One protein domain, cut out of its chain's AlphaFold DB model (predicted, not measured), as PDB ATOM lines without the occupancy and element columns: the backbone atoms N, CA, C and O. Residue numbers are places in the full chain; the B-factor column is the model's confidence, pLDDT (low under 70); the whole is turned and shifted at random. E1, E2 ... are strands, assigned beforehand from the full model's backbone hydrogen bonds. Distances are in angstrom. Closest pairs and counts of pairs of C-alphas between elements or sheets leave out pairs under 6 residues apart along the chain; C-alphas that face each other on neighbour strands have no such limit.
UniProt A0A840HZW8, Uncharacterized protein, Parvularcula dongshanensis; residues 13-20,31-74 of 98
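What this domain is: This is residues 13 to 20 and 31 to 74 of the 98 residues of an uncharacterized protein of Parvularcula dongshanensis (UniProt A0A840HZW8). One long strand, E3, bends sharply and makes the backbone of a single, strongly twisted sheet of V-like outline. Its first arm pairs with short E2 in a hairpin; its second arm runs between short E1 on one side and E4 on the other, with short E5 beyond E4. The printed part has 52 residues, with no named helix and five named strands in the order E1 E2 E3 E4 E5; its class is all strand. The sheet is branched and its neighbour pairs are antiparallel; E2 E3 E4 E5 form a meander, each strand the antiparallel neighbour of the one before. The whole is compact, with a radius of gyration of the C-alphas of 11.2 A, and elongated, spanning 33 by 19 by 16 A.

How they stand to each other: E1, residues 13 to 15, is an edge strand and the antiparallel neighbour of E3, residues 43 to 53, at 114 degrees between their directions; N 14 and O 52 are 3.0 A apart, within hydrogen-bond range. E2, residues 35 to 37, is another edge strand, on the same side of E3 as E1. E2 and E3 form a hairpin, with N 36 and O 45 2.8 A apart. E3 bends by 72 degrees at residue 48, and its pairing is staggered: residues 43 to 46 pair with E2, 47 to 53 with E4, residues 58 to 64, and 51 to 53 with E1. E4 lies on the other side of E3, in a hairpin at 143 degrees; N 51 and O 61 are 2.8 A apart. E5, residues 69 to 71, is an edge strand and forms a hairpin with E4 at 145 degrees, with N 62 and O 70 2.8 A apart. E1 and E5 are apart, as are E2 and E5.

Where its parts are: E1 begins at C-alpha 13, at (7.724, -39.819, 29.492). E2 follows after the cut. E3 measures 25.5 A from C-alpha 43, at (12.277, -50.181, 7.726), to C-alpha 53, and E4 measures 17.9 A from C-alpha 58 to C-alpha 64. E5 ends at C-alpha 71, at (15.054, -43.034, 21.737).

The domain as a whole: The two C-alphas farthest apart are those of Ser 20 and Glu 40, at 35.7 A. Residues 21 to 30 are not printed, and C-alphas 20 and 31 are 17.2 A apart across this cut, which lies in the link from E1 to E2. The links E2 to E3, E3 to E4 and E4 to E5 are tight. The mean pLDDT of the printed part is 79.1; residue 13 and residues 15 to 20 are under 70.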
ATOM      1  N   LEU A  13       8.118 -39.864  30.888       65.81
ATOM      2  CA  LEU A  13       7.724 -39.819  29.492       65.81
ATOM      3  C   LEU A  13       6.204 -39.776  29.387       65.81
ATOM      4  O   LEU A  13       5.507 -40.657  29.889       65.81
ATOM      5  N   LYS A  14       5.682 -38.741  28.731       72.12
ATOM      6  CA  LYS A  14       4.254 -38.639  28.424       72.12
ATOM      7  C   LYS A  14       4.046 -38.675  26.921       72.12
ATOM      8  O   LYS A  14       4.751 -37.985  26.188       72.12
ATOM      9  N   LYS A  15       3.067 -39.469  26.481       68.38
ATOM     10  CA  LYS A  15       2.623 -39.480  25.084       68.38
ATOM     11  C   LYS A  15       2.167 -38.083  24.684       68.38
ATOM     12  O   LYS A  15       1.424 -37.437  25.424       68.38
ATOM     13  N   PHE A  16       2.582 -37.627  23.515       68.94
ATOM     14  CA  PHE A  16       2.174 -36.330  23.006       68.94
ATOM     15  C   PHE A  16       0.651 -36.267  22.825       68.94
ATOM     16  O   PHE A  16       0.038 -35.269  23.204       68.94
ATOM     17  N   SER A  17       0.015 -37.363  22.400       65.38
ATOM     18  CA  SER A  17      -1.450 -37.439  22.271       65.38
ATOM     19  C   SER A  17      -2.217 -37.193  23.580       65.38
ATOM     20  O   SER A  17      -3.336 -36.683  23.548       65.38
ATOM     21  N   THR A  18      -1.633 -37.497  24.747       66.06
ATOM     22  CA  THR A  18      -2.272 -37.226  26.054       66.06
ATOM     23  C   THR A  18      -2.014 -35.806  26.561       66.06
ATOM     24  O   THR A  18      -2.624 -35.360  27.533       66.06
ATOM     25  N   LEU A  19      -1.139 -35.059  25.888       64.19
ATOM     26  CA  LEU A  19      -0.779 -33.685  26.201       64.19
ATOM     27  C   LEU A  19      -1.555 -32.703  25.310       64.19
ATOM     28  O   LEU A  19      -0.963 -31.879  24.626       64.19
ATOM     29  N   SER A  20      -2.892 -32.716  25.377       55.88
ATOM     30  CA  SER A  20      -3.778 -31.915  24.505       55.88
ATOM     31  C   SER A  20      -3.547 -30.390  24.550       55.88
ATOM     32  O   SER A  20      -4.012 -29.668  23.672       55.88
ATOM     33  N   ILE A  31       6.821 -35.845  13.086       78.94
ATOM     34  CA  ILE A  31       7.355 -37.079  12.495       78.94
ATOM     35  C   ILE A  31       6.413 -38.275  12.667       78.94
ATOM     36  O   ILE A  31       6.802 -39.414  12.415       78.94
ATOM     37  N   ARG A  32       5.178 -38.047  13.130       82.50
ATOM     38  CA  ARG A  32       4.172 -39.110  13.240       82.50
ATOM     39  C   ARG A  32       3.748 -39.565  11.848       82.50
ATOM     40  O   ARG A  32       3.661 -38.758  10.926       82.50
ATOM     41  N   ASN A  33       3.439 -40.851  11.716       85.12
ATOM     42  CA  ASN A  33       3.178 -41.539  10.448       85.12
ATOM     43  C   ASN A  33       4.376 -41.591   9.485       85.12
ATOM     44  O   ASN A  33       4.208 -42.032   8.350       85.12
ATOM     45  N   LEU A  34       5.574 -41.170   9.907       86.06
ATOM     46  CA  LEU A  34       6.780 -41.380   9.114       86.06
ATOM     47  C   LEU A  34       7.365 -42.773   9.383       86.06
ATOM     48  O   LEU A  34       7.309 -43.256  10.523       86.06
ATOM     49  N   PRO A  35       7.948 -43.413   8.355       87.06
ATOM     50  CA  PRO A  35       8.701 -44.638   8.535       87.06
ATOM     51  C   PRO A  35      10.009 -44.336   9.269       87.06
ATOM     52  O   PRO A  35      10.747 -43.399   8.936       87.06
ATOM     53  N   LEU A  36      10.290 -45.155  10.275       85.25
ATOM     54  CA  LEU A  36      11.583 -45.251  10.919       85.25
ATOM     55  C   LEU A  36      12.412 -46.279  10.155       85.25
ATOM     56  O   LEU A  36      12.044 -47.451  10.091       85.25
ATOM     57  N   VAL A  37      13.540 -45.851   9.606       87.56
ATOM     58  CA  VAL A  37      14.438 -46.691   8.816       87.56
ATOM     59  C   VAL A  37      15.835 -46.727   9.428       87.56
ATOM     60  O   VAL A  37      16.229 -45.822  10.159       87.56
ATOM     61  N   THR A  38      16.612 -47.764   9.144       82.75
ATOM     62  CA  THR A  38      18.049 -47.789   9.439       82.75
ATOM     63  C   THR A  38      18.819 -46.948   8.413       82.75
ATOM     64  O   THR A  38      18.277 -46.610   7.356       82.75
ATOM     65  N   PRO A  39      20.100 -46.621   8.656       80.81
ATOM     66  CA  PRO A  39      20.946 -45.950   7.675       80.81
ATOM     67  C   PRO A  39      21.156 -46.782   6.405       80.81
ATOM     68  O   PRO A  39      21.468 -46.230   5.356       80.81
ATOM     69  N   GLU A  40      20.999 -48.104   6.500       80.88
ATOM     70  CA  GLU A  40      21.004 -49.021   5.357       80.88
ATOM     71  C   GLU A  40      19.671 -49.042   4.584       80.88
ATOM     72  O   GLU A  40      19.575 -49.697   3.550       80.88
ATOM     73  N   GLY A  41      18.650 -48.318   5.058       80.38
ATOM     74  CA  GLY A  41      17.330 -48.236   4.430       80.38
ATOM     75  C   GLY A  41      16.363 -49.348   4.839       80.38
ATOM     76  O   GLY A  41      15.338 -49.525   4.185       80.38
ATOM     77  N   VAL A  42      16.657 -50.099   5.906       82.12
ATOM     78  CA  VAL A  42      15.753 -51.135   6.429       82.12
ATOM     79  C   VAL A  42      14.662 -50.477   7.265       82.12
ATOM     80  O   VAL A  42      14.965 -49.785   8.230       82.12
ATOM     81  N   GLU A  43      13.393 -50.692   6.928       85.94
ATOM     82  CA  GLU A  43      12.277 -50.181   7.726       85.94
ATOM     83  C   GLU A  43      12.153 -50.949   9.050       85.94
ATOM     84  O   GLU A  43      11.979 -52.166   9.070       85.94
ATOM     85  N   LEU A  44      12.245 -50.220  10.162       82.12
ATOM     86  CA  LEU A  44      12.059 -50.732  11.520       82.12
ATOM     87  C   LEU A  44      10.591 -50.647  11.967       82.12
ATOM     88  O   LEU A  44      10.169 -51.390  12.851       82.12
ATOM     89  N   GLY A  45       9.819 -49.723  11.386       85.88
ATOM     90  CA  GLY A  45       8.384 -49.571  11.625       85.88
ATOM     91  C   GLY A  45       7.880 -48.144  11.411       85.88
ATOM     92  O   GLY A  45       8.637 -47.253  11.041       85.88
ATOM     93  N   ILE A  46       6.594 -47.914  11.682       88.81
ATOM     94  CA  ILE A  46       5.944 -46.601  11.545       88.81
ATOM     95  C   ILE A  46       5.833 -45.928  12.913       88.81
ATOM     96  O   ILE A  46       5.430 -46.569  13.890       88.81
ATOM     97  N   ILE A  47       6.161 -44.636  12.979       88.69
ATOM     98  CA  ILE A  47       6.014 -43.822  14.191       88.69
ATOM     99  C   ILE A  47       4.529 -43.524  14.438       88.69
ATOM    100  O   ILE A  47       3.888 -42.831  13.653       88.69
ATOM    101  N   ASP A  48       4.005 -44.012  15.558       86.81
ATOM    102  CA  ASP A  48       2.636 -43.782  16.033       86.81
ATOM    103  C   ASP A  48       2.540 -42.490  16.857       86.81
ATOM    104  O   ASP A  48       1.710 -41.619  16.591       86.81
ATOM    105  N   ASP A  49       3.436 -42.322  17.832       84.06
ATOM    106  CA  ASP A  49       3.379 -41.200  18.772       84.06
ATOM    107  C   ASP A  49       4.772 -40.756  19.235       84.06
ATOM    108  O   ASP A  49       5.777 -41.446  19.058       84.06
ATOM    109  N   LEU A  50       4.835 -39.588  19.868       83.69
ATOM    110  CA  LEU A  50       6.051 -39.014  20.435       83.69
ATOM    111  C   LEU A  50       5.980 -39.073  21.958       83.69
ATOM    112  O   LEU A  50       4.976 -38.699  22.566       83.69
ATOM    113  N   LEU A  51       7.061 -39.502  22.596       81.88
ATOM    114  CA  LEU A  51       7.212 -39.461  24.041       81.88
ATOM    115  C   LEU A  51       8.000 -38.212  24.415       81.88
ATOM    116  O   LEU A  51       9.176 -38.055  24.074       81.88
ATOM    117  N   ILE A  52       7.334 -37.325  25.144       79.56
ATOM    118  CA  ILE A  52       7.899 -36.067  25.610       79.56
ATOM    119  C   ILE A  52       8.429 -36.259  27.025       79.56
ATOM    120  O   ILE A  52       7.686 -36.653  27.928       79.56
ATOM    121  N   ASP A  53       9.699 -35.923  27.224       79.06
ATOM    122  CA  ASP A  53      10.239 -35.674  28.553       79.06
ATOM    123  C   ASP A  53       9.753 -34.297  29.010       79.06
ATOM    124  O   ASP A  53      10.170 -33.252  28.503       79.06
ATOM    125  N   VAL A  54       8.835 -34.292  29.974       74.94
ATOM    126  CA  VAL A  54       8.240 -33.062  30.511       74.94
ATOM    127  C   VAL A  54       9.200 -32.255  31.389       74.94
ATOM    128  O   VAL A  54       8.990 -31.050  31.545       74.94
ATOM    129  N   ALA A  55      10.238 -32.882  31.949       73.00
ATOM    130  CA  ALA A  55      11.245 -32.202  32.757       73.00
ATOM    131  C   ALA A  55      12.217 -31.433  31.854       73.00
ATOM    132  O   ALA A  55      12.455 -30.245  32.072       73.00
ATOM    133  N   ALA A  56      12.698 -32.089  30.797       71.50
ATOM    134  CA  ALA A  56      13.561 -31.475  29.787       71.50
ATOM    135  C   ALA A  56      12.784 -30.687  28.711       71.50
ATOM    136  O   ALA A  56      13.389 -29.988  27.901       71.50
ATOM    137  N   LYS A  57      11.445 -30.786  28.703       74.31
ATOM    138  CA  LYS A  57      10.525 -30.174  27.726       74.31
ATOM    139  C   LYS A  57      10.906 -30.469  26.269       74.31
ATOM    140  O   LYS A  57      10.763 -29.604  25.404       74.31
ATOM    141  N   ARG A  58      11.379 -31.685  25.998       75.81
ATOM    142  CA  ARG A  58      11.824 -32.135  24.671       75.81
ATOM    143  C   ARG A  58      11.282 -33.524  24.355       75.81
ATOM    144  O   ARG A  58      10.918 -34.266  25.264       75.81
ATOM    145  N   VAL A  59      11.243 -33.878  23.074       78.56
ATOM    146  CA  VAL A  59      11.000 -35.265  22.659       78.56
ATOM    147  C   VAL A  59      12.183 -36.109  23.134       78.56
ATOM    148  O   VAL A  59      13.328 -35.693  22.973       78.56
ATOM    149  N   ALA A  60      11.912 -37.250  23.762       81.38
ATOM    150  CA  ALA A  60      12.936 -38.168  24.261       81.38
ATOM    151  C   ALA A  60      12.892 -39.528  23.554       81.38
ATOM    152  O   ALA A  60      13.932 -40.148  23.352       81.38
ATOM    153  N   ALA A  61      11.709 -39.972  23.128       83.12
ATOM    154  CA  ALA A  61      11.549 -41.195  22.350       83.12
ATOM    155  C   ALA A  61      10.365 -41.088  21.380       83.12
ATOM    156  O   ALA A  61       9.511 -40.212  21.523       83.12
ATOM    157  N   VAL A  62      10.307 -42.002  20.419       84.81
ATOM    158  CA  VAL A  62       9.149 -42.257  19.564       84.81
ATOM    159  C   VAL A  62       8.538 -43.611  19.912       84.81
ATOM    160  O   VAL A  62       9.254 -44.564  20.224       84.81
ATOM    161  N   ALA A  63       7.212 -43.686  19.880       85.88
ATOM    162  CA  ALA A  63       6.468 -44.932  19.919       85.88
ATOM    163  C   ALA A  63       6.201 -45.384  18.491       85.88
ATOM    164  O   ALA A  63       5.688 -44.616  17.680       85.88
ATOM    165  N   LEU A  64       6.520 -46.637  18.202       86.69
ATOM    166  CA  LEU A  64       6.147 -47.302  16.967       86.69
ATOM    167  C   LEU A  64       4.746 -47.898  17.100       86.69
ATOM    168  O   LEU A  64       4.339 -48.317  18.186       86.69
ATOM    169  N   GLN A  65       4.043 -48.023  15.978       84.56
ATOM    170  CA  GLN A  65       2.708 -48.628  15.926       84.56
ATOM    171  C   GLN A  65       2.691 -50.080  16.446       84.56
ATOM    172  O   GLN A  65       1.692 -50.538  16.993       84.56
ATOM    173  N   GLY A  66       3.822 -50.790  16.351       75.50
ATOM    174  CA  GLY A  66       4.014 -52.132  16.917       75.50
ATOM    175  C   GLY A  66       4.285 -52.174  18.428       75.50
ATOM    176  O   GLY A  66       4.572 -53.242  18.958       75.50
ATOM    177  N   GLY A  67       4.243 -51.034  19.128       75.25
ATOM    178  CA  GLY A  67       4.518 -50.937  20.568       75.25
ATOM    179  C   GLY A  67       5.999 -50.795  20.938       75.25
ATOM    180  O   GLY A  67       6.322 -50.690  22.120       75.25
ATOM    181  N   GLY A  68       6.901 -50.757  19.953       80.75
ATOM    182  CA  GLY A  68       8.321 -50.479  20.173       80.75
ATOM    183  C   GLY A  68       8.559 -49.030  20.604       80.75
ATOM    184  O   GLY A  68       7.897 -48.118  20.117       80.75
ATOM    185  N   LEU A  69       9.516 -48.808  21.504       82.31
ATOM    186  CA  LEU A  69       9.967 -47.475  21.904       82.31
ATOM    187  C   LEU A  69      11.398 -47.269  21.419       82.31
ATOM    188  O   LEU A  69      12.269 -48.079  21.733       82.31
ATOM    189  N   VAL A  70      11.640 -46.185  20.684       81.50
ATOM    190  CA  VAL A  70      12.968 -45.866  20.145       81.50
ATOM    191  C   VAL A  70      13.396 -44.482  20.637       81.50
ATOM    192  O   VAL A  70      12.643 -43.524  20.450       81.50
ATOM    193  N   PRO A  71      14.562 -44.337  21.293       79.75
ATOM    194  CA  PRO A  71      15.054 -43.034  21.737       79.75
ATOM    195  C   PRO A  71      15.311 -42.111  20.543       79.75
ATOM    196  O   PRO A  71      15.720 -42.580  19.486       79.75
ATOM    197  N   VAL A  72      15.093 -40.800  20.707       78.94
ATOM    198  CA  VAL A  72      15.298 -39.828  19.610       78.94
ATOM    199  C   VAL A  72      16.733 -39.337  19.453       78.94
ATOM    200  O   VAL A  72      17.051 -38.724  18.444       78.94
ATOM    201  N   GLU A  73      17.601 -39.587  20.433       76.38
ATOM    202  CA  GLU A  73      19.010 -39.167  20.398       76.38
ATOM    203  C   GLU A  73      19.779 -39.639  19.150       76.38
ATOM    204  O   GLU A  73      20.472 -38.813  18.560       76.38
ATOM    205  N   PRO A  74      19.643 -40.898  18.691       75.31
ATOM    206  CA  PRO A  74      20.282 -41.358  17.460       75.31
ATOM    207  C   PRO A  74      19.445 -41.134  16.191       75.31
ATOM    208  O   PRO A  74      19.792 -41.676  15.137       75.31
TER     209      PRO A  74